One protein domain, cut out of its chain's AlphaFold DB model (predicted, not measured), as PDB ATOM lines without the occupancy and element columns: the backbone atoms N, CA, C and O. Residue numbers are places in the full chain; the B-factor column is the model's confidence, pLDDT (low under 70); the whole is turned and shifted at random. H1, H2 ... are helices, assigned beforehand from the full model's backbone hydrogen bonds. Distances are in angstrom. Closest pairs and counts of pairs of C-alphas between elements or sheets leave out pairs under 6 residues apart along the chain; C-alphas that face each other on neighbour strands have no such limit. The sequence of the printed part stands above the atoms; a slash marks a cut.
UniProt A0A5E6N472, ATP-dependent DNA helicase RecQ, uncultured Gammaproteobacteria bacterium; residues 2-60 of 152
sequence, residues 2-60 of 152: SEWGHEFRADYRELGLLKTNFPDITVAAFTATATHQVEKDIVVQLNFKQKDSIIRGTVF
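What this domain is: This is residues 2 to 60 of the 152 residues of the protein "ATP-dependent DNA helicase RecQ" of uncultured Gammaproteobacteria bacterium (UniProt A0A5E6N472). Little regular structure is present: two short helices, H1 and then H2, are set steeply to each other in a flat body, with one long link between them and a long stretch with no named element after H2. After H1 the chain folds back along residues 22 to 35 to H2, and after H2 it folds back again along residues 46 to 60; residues 6 to 11 stick out. The printed part has 59 residues, 22 of them in the helices, with no named strand: class all helix. It is only just compact, close to loose, with a radius of gyration of the C-alphas of 12.1 A and spans of 37 by 27 by 14 A.

Where its parts are: H1, residues 10 to 21, begins at C-alpha 10 (-103.750, -104.008, -111.368) and measures 19.4 A. H2, residues 36 to 45, measures 14.3 A and ends at C-alpha 45 (-97.456, -112.887, -109.069).

How they stand to each other: H1, with residues 13 to 16 alone, only just touches H2, with 3 pairs of C-alphas within 8 A; the closest, Gly 16 and Gln 45, are 5.6 A apart. They run the same way at a steep tilt of 55 degrees. Every O i to N i+4 pair is within hydrogen-bond range in H2; in H1 2 of 8 are, beside 7 of 9 O i to N i+3 pairs.

The domain as a whole: The C-alphas farthest apart, of Asn 21 and Phe 60, are 38.1 A apart. The printed part has no cut; the link H1 to H2 is long. The pLDDT is under 70 at residues 2 to 8 and 50 to 52.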
ATOM      1  N   SER A   2     -93.509-103.830-116.419       40.56
ATOM      2  CA  SER A   2     -94.314-105.060-116.409       40.56
ATOM      3  C   SER A   2     -94.747-105.394-117.839       40.56
ATOM      4  O   SER A   2     -95.472-104.607-118.435       40.56
ATOM      5  N   GLU A   3     -94.257-106.503-118.397       45.97
ATOM      6  CA  GLU A   3     -94.575-106.951-119.766       45.97
ATOM      7  C   GLU A   3     -95.972-107.568-119.881       45.97
ATOM      8  O   GLU A   3     -96.401-107.980-120.958       45.97
ATOM      9  N   TRP A   4     -96.736-107.582-118.795       51.72
ATOM     10  CA  TRP A   4     -98.179-107.568-118.931       51.72
ATOM     11  C   TRP A   4     -98.518-106.243-119.607       51.72
ATOM     12  O   TRP A   4     -98.386-105.206-118.964       51.72
ATOM     13  N   GLY A   5     -98.807-106.278-120.910       45.78
ATOM     14  CA  GLY A   5     -98.889-105.104-121.781       45.78
ATOM     15  C   GLY A   5     -99.793-103.974-121.275       45.78
ATOM     16  O   GLY A   5    -100.362-104.024-120.191       45.78
ATOM     17  N   HIS A   6     -99.974-102.940-122.094       47.59
ATOM     18  CA  HIS A   6    -100.740-101.729-121.748       47.59
ATOM     19  C   HIS A   6    -102.173-101.951-121.194       47.59
ATOM     20  O   HIS A   6    -102.780-100.997-120.717       47.59
ATOM     21  N   GLU A   7    -102.697-103.181-121.203       55.25
ATOM     22  CA  GLU A   7    -104.000-103.587-120.664       55.25
ATOM     23  C   GLU A   7    -103.950-104.354-119.326       55.25
ATOM     24  O   GLU A   7    -104.955-104.934-118.905       55.25
ATOM     25  N   PHE A   8    -102.807-104.408-118.631       62.16
ATOM     26  CA  PHE A   8    -102.730-105.164-117.380       62.16
ATOM     27  C   PHE A   8    -103.592-104.556-116.269       62.16
ATOM     28  O   PHE A   8    -103.369-103.432-115.814       62.16
ATOM     29  N   ARG A   9    -104.564-105.337-115.787       75.62
ATOM     30  CA  ARG A   9    -105.436-104.961-114.671       75.62
ATOM     31  C   ARG A   9    -104.683-105.129-113.358       75.62
ATOM     32  O   ARG A   9    -104.303-106.242-113.005       75.62
ATOM     33  N   ALA A  10    -104.491-104.027-112.630       73.12
ATOM     34  CA  ALA A  10    -103.750-104.008-111.368       73.12
ATOM     35  C   ALA A  10    -104.254-105.058-110.361       73.12
ATOM     36  O   ALA A  10    -103.425-105.670-109.686       73.12
ATOM     37  N   ASP A  11    -105.567-105.305-110.351       80.38
ATOM     38  CA  ASP A  11    -106.274-106.266-109.499       80.38
ATOM     39  C   ASP A  11    -105.750-107.706-109.640       80.38
ATOM     40  O   ASP A  11    -105.810-108.490-108.698       80.38
ATOM     41  N   TYR A  12    -105.161-108.076-110.787       83.06
ATOM     42  CA  TYR A  12    -104.619-109.426-110.990       83.06
ATOM     43  C   TYR A  12    -103.423-109.724-110.080       83.06
ATOM     44  O   TYR A  12    -103.145-110.889-109.801       83.06
ATOM     45  N   ARG A  13    -102.740-108.694-109.562       76.00
ATOM     46  CA  ARG A  13    -101.643-108.869-108.597       76.00
ATOM     47  C   ARG A  13    -102.127-109.378-107.244       76.00
ATOM     48  O   ARG A  13    -101.364-110.025-106.536       76.00
ATOM     49  N   GLU A  14    -103.386-109.126-106.895       86.31
ATOM     50  CA  GLU A  14    -103.968-109.594-105.635       86.31
ATOM     51  C   GLU A  14    -104.312-111.088-105.676       86.31
ATOM     52  O   GLU A  14    -104.451-111.718-104.630       86.31
ATOM     53  N   LEU A  15    -104.365-111.703-106.865       89.81
ATOM     54  CA  LEU A  15    -104.663-113.130-107.011       89.81
ATOM     55  C   LEU A  15    -103.609-114.032-106.351       89.81
ATOM     56  O   LEU A  15    -103.939-115.149-105.955       89.81
ATOM     57  N   GLY A  16    -102.377-113.554-106.146       86.75
ATOM     58  CA  GLY A  16    -101.368-114.273-105.361       86.75
ATOM     59  C   GLY A  16    -101.797-114.541-103.912       86.75
ATOM     60  O   GLY A  16    -101.406-115.555-103.330       86.75
ATOM     61  N   LEU A  17    -102.671-113.695-103.348       89.75
ATOM     62  CA  LEU A  17    -103.238-113.892-102.010       89.75
ATOM     63  C   LEU A  17    -104.090-115.157-101.927       89.75
ATOM     64  O   LEU A  17    -104.160-115.755-100.858       89.75
ATOM     65  N   LEU A  18    -104.693-115.610-103.034       90.25
ATOM     66  CA  LEU A  18    -105.447-116.865-103.052       90.25
ATOM     67  C   LEU A  18    -104.546-118.039-102.679       90.25
ATOM     68  O   LEU A  18    -104.927-118.867-101.857       90.25
ATOM     69  N   LYS A  19    -103.326-118.085-103.227       87.94
ATOM     70  CA  LYS A  19    -102.390-119.169-102.923       87.94
ATOM     71  C   LYS A  19    -101.795-119.049-101.519       87.94
ATOM     72  O   LYS A  19    -101.502-120.069-100.902       87.94
ATOM     73  N   THR A  20    -101.662-117.826-101.006       88.44
ATOM     74  CA  THR A  20    -101.241-117.565 -99.622       88.44
ATOM     75  C   THR A  20    -102.310-117.982 -98.607       88.44
ATOM     76  O   THR A  20    -101.986-118.646 -97.627       88.44
ATOM     77  N   ASN A  21    -103.575-117.633 -98.845       93.00
ATOM     78  CA  ASN A  21    -104.684-117.892 -97.920       93.00
ATOM     79  C   ASN A  21    -105.207-119.334 -98.009       93.00
ATOM     80  O   ASN A  21    -105.724-119.860 -97.027       93.00
ATOM     81  N   PHE A  22    -105.062-119.977 -99.171       92.00
ATOM     82  CA  PHE A  22    -105.527-121.340 -99.431       92.00
ATOM     83  C   PHE A  22    -104.382-122.204 -99.993       92.00
ATOM     84  O   PHE A  22    -104.396-122.582-101.170       92.00
ATOM     85  N   PRO A  23    -103.358-122.521 -99.176       89.50
ATOM     86  CA  PRO A  23    -102.135-123.178 -99.644       89.50
ATOM     87  C   PRO A  23    -102.381-124.567-100.244       89.50
ATOM     88  O   PRO A  23    -101.690-124.943-101.198       89.50
ATOM     89  N   ASP A  24    -103.392-125.285 -99.754       89.69
ATOM     90  CA  ASP A  24    -103.714-126.658-100.163       89.69
ATOM     91  C   ASP A  24    -104.576-126.736-101.433       89.69
ATOM     92  O   ASP A  24    -104.737-127.807-102.015       89.69
ATOM     93  N   ILE A  25    -105.109-125.606-101.914       90.06
ATOM     94  CA  ILE A  25    -105.929-125.563-103.128       90.06
ATOM     95  C   ILE A  25    -105.038-125.441-104.369       90.06
ATOM     96  O   ILE A  25    -104.158-124.575-104.455       90.06
ATOM     97  N   THR A  26    -105.263-126.304-105.358       87.44
ATOM     98  CA  THR A  26    -104.579-126.232-106.655       87.44
ATOM     99  C   THR A  26    -105.163-125.100-107.493       87.44
ATOM    100  O   THR A  26    -106.371-125.022-107.695       87.44
ATOM    101  N   VAL A  27    -104.287-124.242-108.014       87.19
ATOM    102  CA  VAL A  27    -104.638-123.141-108.916       87.19
ATOM    103  C   VAL A  27    -103.926-123.378-110.242       87.19
ATOM    104  O   VAL A  27    -102.738-123.696-110.255       87.19
ATOM    105  N   ALA A  28    -104.648-123.218-111.348       89.31
ATOM    106  CA  ALA A  28    -104.102-123.284-112.697       89.31
ATOM    107  C   ALA A  28    -104.309-121.939-113.402       89.31
ATOM    108  O   ALA A  28    -105.360-121.314-113.256       89.31
ATOM    109  N   ALA A  29    -103.308-121.502-114.163       89.19
ATOM    110  CA  ALA A  29    -103.363-120.287-114.967       89.19
ATOM    111  C   ALA A  29    -103.244-120.650-116.450       89.19
ATOM    112  O   ALA A  29    -102.375-121.435-116.828       89.19
ATOM    113  N   PHE A  30    -104.104-120.065-117.283       90.69
ATOM    114  CA  PHE A  30    -104.149-120.323-118.721       90.69
ATOM    115  C   PHE A  30    -103.948-119.021-119.487       90.69
ATOM    116  O   PHE A  30    -104.550-117.997-119.169       90.69
ATOM    117  N   THR A  31    -103.101-119.066-120.508       89.44
ATOM    118  CA  THR A  31    -102.810-117.931-121.383       89.44
ATOM    119  C   THR A  31    -102.488-118.440-122.780       89.44
ATOM    120  O   THR A  31    -101.898-119.508-122.932       89.44
ATOM    121  N   ALA A  32    -102.894-117.690-123.803       87.44
ATOM    122  CA  ALA A  32    -102.651-118.044-125.200       87.44
ATOM    123  C   ALA A  32    -101.401-117.357-125.783       87.44
ATOM    124  O   ALA A  32    -100.804-117.874-126.722       87.44
ATOM    125  N   THR A  33    -101.002-116.198-125.247       84.31
ATOM    126  CA  THR A  33    -100.029-115.288-125.887       84.31
ATOM    127  C   THR A  33     -98.856-114.890-124.986       84.31
ATOM    128  O   THR A  33     -98.132-113.945-125.294       84.31
ATOM    129  N   ALA A  34     -98.626-115.591-123.869       85.19
ATOM    130  CA  ALA A  34     -97.561-115.222-122.936       85.19
ATOM    131  C   ALA A  34     -96.148-115.450-123.503       85.19
ATOM    132  O   ALA A  34     -95.727-116.578-123.802       85.19
ATOM    133  N   THR A  35     -95.366-114.368-123.552       88.06
ATOM    134  CA  THR A  35     -93.911-114.444-123.724       88.06
ATOM    135  C   THR A  35     -93.289-115.212-122.553       88.06
ATOM    136  O   THR A  35     -93.913-115.401-121.506       88.06
ATOM    137  N   HIS A  36     -92.039-115.656-122.696       88.00
ATOM    138  CA  HIS A  36     -91.323-116.283-121.579       88.00
ATOM    139  C   HIS A  36     -91.188-115.353-120.365       88.00
ATOM    140  O   HIS A  36     -91.119-115.830-119.236       88.00
ATOM    141  N   GLN A  37     -91.152-114.036-120.579       87.56
ATOM    142  CA  GLN A  37     -91.109-113.075-119.483       87.56
ATOM    143  C   GLN A  37     -92.469-112.969-118.785       87.56
ATOM    144  O   GLN A  37     -92.526-113.087-117.565       87.56
ATOM    145  N   VAL A  38     -93.565-112.855-119.543       86.00
ATOM    146  CA  VAL A  38     -94.930-112.849-118.985       86.00
ATOM    147  C   VAL A  38     -95.217-114.133-118.204       86.00
ATOM    148  O   VAL A  38     -95.798-114.083-117.126       86.00
ATOM    149  N   GLU A  39     -94.769-115.288-118.697       88.12
ATOM    150  CA  GLU A  39     -94.885-116.569-117.992       88.12
ATOM    151  C   GLU A  39     -94.189-116.548-116.621       88.12
ATOM    152  O   GLU A  39     -94.781-116.949-115.616       88.12
ATOM    153  N   LYS A  40     -92.954-116.029-116.553       87.94
ATOM    154  CA  LYS A  40     -92.229-115.863-115.283       87.94
ATOM    155  C   LYS A  40     -92.967-114.919-114.342       87.94
ATOM    156  O   LYS A  40     -93.090-115.223-113.156       87.94
ATOM    157  N   ASP A  41     -93.479-113.812-114.869       86.75
ATOM    158  CA  ASP A  41     -94.215-112.839-114.071       86.75
ATOM    159  C   ASP A  41     -95.508-113.454-113.503       86.75
ATOM    160  O   ASP A  41     -95.815-113.221-112.337       86.75
ATOM    161  N   ILE A  42     -96.229-114.284-114.271       87.50
ATOM    162  CA  ILE A  42     -97.409-115.036-113.797       87.50
ATOM    163  C   ILE A  42     -97.042-115.937-112.616       87.50
ATOM    164  O   ILE A  42     -97.721-115.906-111.591       87.50
ATOM    165  N   VAL A  43     -95.966-116.719-112.735       88.75
ATOM    166  CA  VAL A  43     -95.526-117.638-111.671       88.75
ATOM    167  C   VAL A  43     -95.220-116.883-110.378       88.75
ATOM    168  O   VAL A  43     -95.637-117.316-109.303       88.75
ATOM    169  N   VAL A  44     -94.529-115.743-110.481       87.94
ATOM    170  CA  VAL A  44     -94.194-114.905-109.322       87.94
ATOM    171  C   VAL A  44     -95.447-114.264-108.727       87.94
ATOM    172  O   VAL A  44     -95.668-114.363-107.524       87.94
ATOM    173  N   GLN A  45     -96.284-113.627-109.550       87.31
ATOM    174  CA  GLN A  45     -97.456-112.887-109.069       87.31
ATOM    175  C   GLN A  45     -98.522-113.797-108.455       87.31
ATOM    176  O   GLN A  45     -99.149-113.415-107.472       87.31
ATOM    177  N   LEU A  46     -98.707-115.006-108.990       88.88
ATOM    178  CA  LEU A  46     -99.657-115.981-108.447       88.88
ATOM    179  C   LEU A  46     -99.077-116.832-107.310       88.88
ATOM    180  O   LEU A  46     -99.760-117.725-106.807       88.88
ATOM    181  N   ASN A  47     -97.837-116.555-106.887       88.62
ATOM    182  CA  ASN A  47     -97.146-117.276-105.819       88.62
ATOM    183  C   ASN A  47     -97.111-118.802-106.062       88.62
ATOM    184  O   ASN A  47     -97.341-119.621-105.167       88.62
ATOM    185  N   PHE A  48     -96.861-119.205-107.311       87.75
ATOM    186  CA  PHE A  48     -96.743-120.615-107.666       87.75
ATOM    187  C   PHE A  48     -95.372-121.145-107.248       87.75
ATOM    188  O   PHE A  48     -94.330-120.593-107.603       87.75
ATOM    189  N   LYS A  49     -95.359-122.269-106.521       80.50
ATOM    190  CA  LYS A  49     -94.122-122.999-106.233       80.50
ATOM    191  C   LYS A  49     -93.613-123.585-107.547       80.50
ATOM    192  O   LYS A  49     -94.230-124.478-108.121       80.50
ATOM    193  N   GLN A  50     -92.514-123.041-108.050       69.94
ATOM    194  CA  GLN A  50     -91.940-123.458-109.320       69.94
ATOM    195  C   GLN A  50     -91.339-124.862-109.154       69.94
ATOM    196  O   GLN A  50     -90.405-125.013-108.365       69.94
ATOM    197  N   LYS A  51     -91.863-125.866-109.883       54.72
ATOM    198  CA  LYS A  51     -90.997-126.879-110.512       54.72
ATOM    199  C   LYS A  51     -91.570-127.725-111.657       54.72
ATOM    200  O   LYS A  51     -90.812-127.893-112.592       54.72
ATOM    201  N   ASP A  52     -92.838-128.152-111.720       55.56
ATOM    202  CA  ASP A  52     -93.177-129.223-112.701       55.56
ATOM    203  C   ASP A  52     -94.486-129.065-113.507       55.56
ATOM    204  O   ASP A  52     -95.021-130.044-114.018       55.56
ATOM    205  N   SER A  53     -95.034-127.853-113.661       73.44
ATOM    206  CA  SER A  53     -96.373-127.685-114.266       73.44
ATOM    207  C   SER A  53     -96.516-126.544-115.279       73.44
ATOM    208  O   SER A  53     -97.617-126.030-115.470       73.44
ATOM    209  N   ILE A  54     -95.429-126.137-115.942       87.06
ATOM    210  CA  ILE A  54     -95.517-125.224-117.093       87.06
ATOM    211  C   ILE A  54     -95.604-126.062-118.365       87.06
ATOM    212  O   ILE A  54     -94.650-126.737-118.746       87.06
ATOM    213  N   ILE A  55     -96.756-126.004-119.028       89.56
ATOM    214  CA  ILE A  55     -96.996-126.674-120.306       89.56
ATOM    215  C   ILE A  55     -97.121-125.598-121.378       89.56
ATOM    216  O   ILE A  55     -97.991-124.731-121.297       89.56
ATOM    217  N   ARG A  56     -96.261-125.666-122.397       89.06
ATOM    218  CA  ARG A  56     -96.274-124.742-123.534       89.06
ATOM    219  C   ARG A  56     -96.609-125.506-124.808       89.06
ATOM    220  O   ARG A  56     -95.858-126.377-125.237       89.06
ATOM    221  N   GLY A  57     -97.750-125.169-125.399       88.38
ATOM    222  CA  GLY A  57     -98.096-125.612-126.745       88.38
ATOM    223  C   GLY A  57     -97.298-124.852-127.803       88.38
ATOM    224  O   GLY A  57     -96.771-123.765-127.550       88.38
ATOM    225  N   THR A  58     -97.233-125.410-129.010       87.50
ATOM    226  CA  THR A  58     -96.749-124.655-130.167       87.50
ATOM    227  C   THR A  58     -97.749-123.564-130.538       87.50
ATOM    228  O   THR A  58     -98.959-123.785-130.531       87.50
ATOM    229  N   VAL A  59     -97.235-122.385-130.880       86.38
ATOM    230  CA  VAL A  59     -98.031-121.300-131.476       86.38
ATOM    231  C   VAL A  59     -98.097-121.415-133.001       86.38
ATOM    232  O   VAL A  59     -98.856-120.691-133.641       86.38
ATOM    233  N   PHE A  60     -97.300-122.310-133.597       88.69
ATOM    234  CA  PHE A  60     -97.280-122.509-135.038       88.69
ATOM    235  C   PHE A  60     -98.536-123.249-135.496       88.69
ATOM    236  O   PHE A  60     -98.928-124.270-134.929       88.69
TER     237      PHE A  60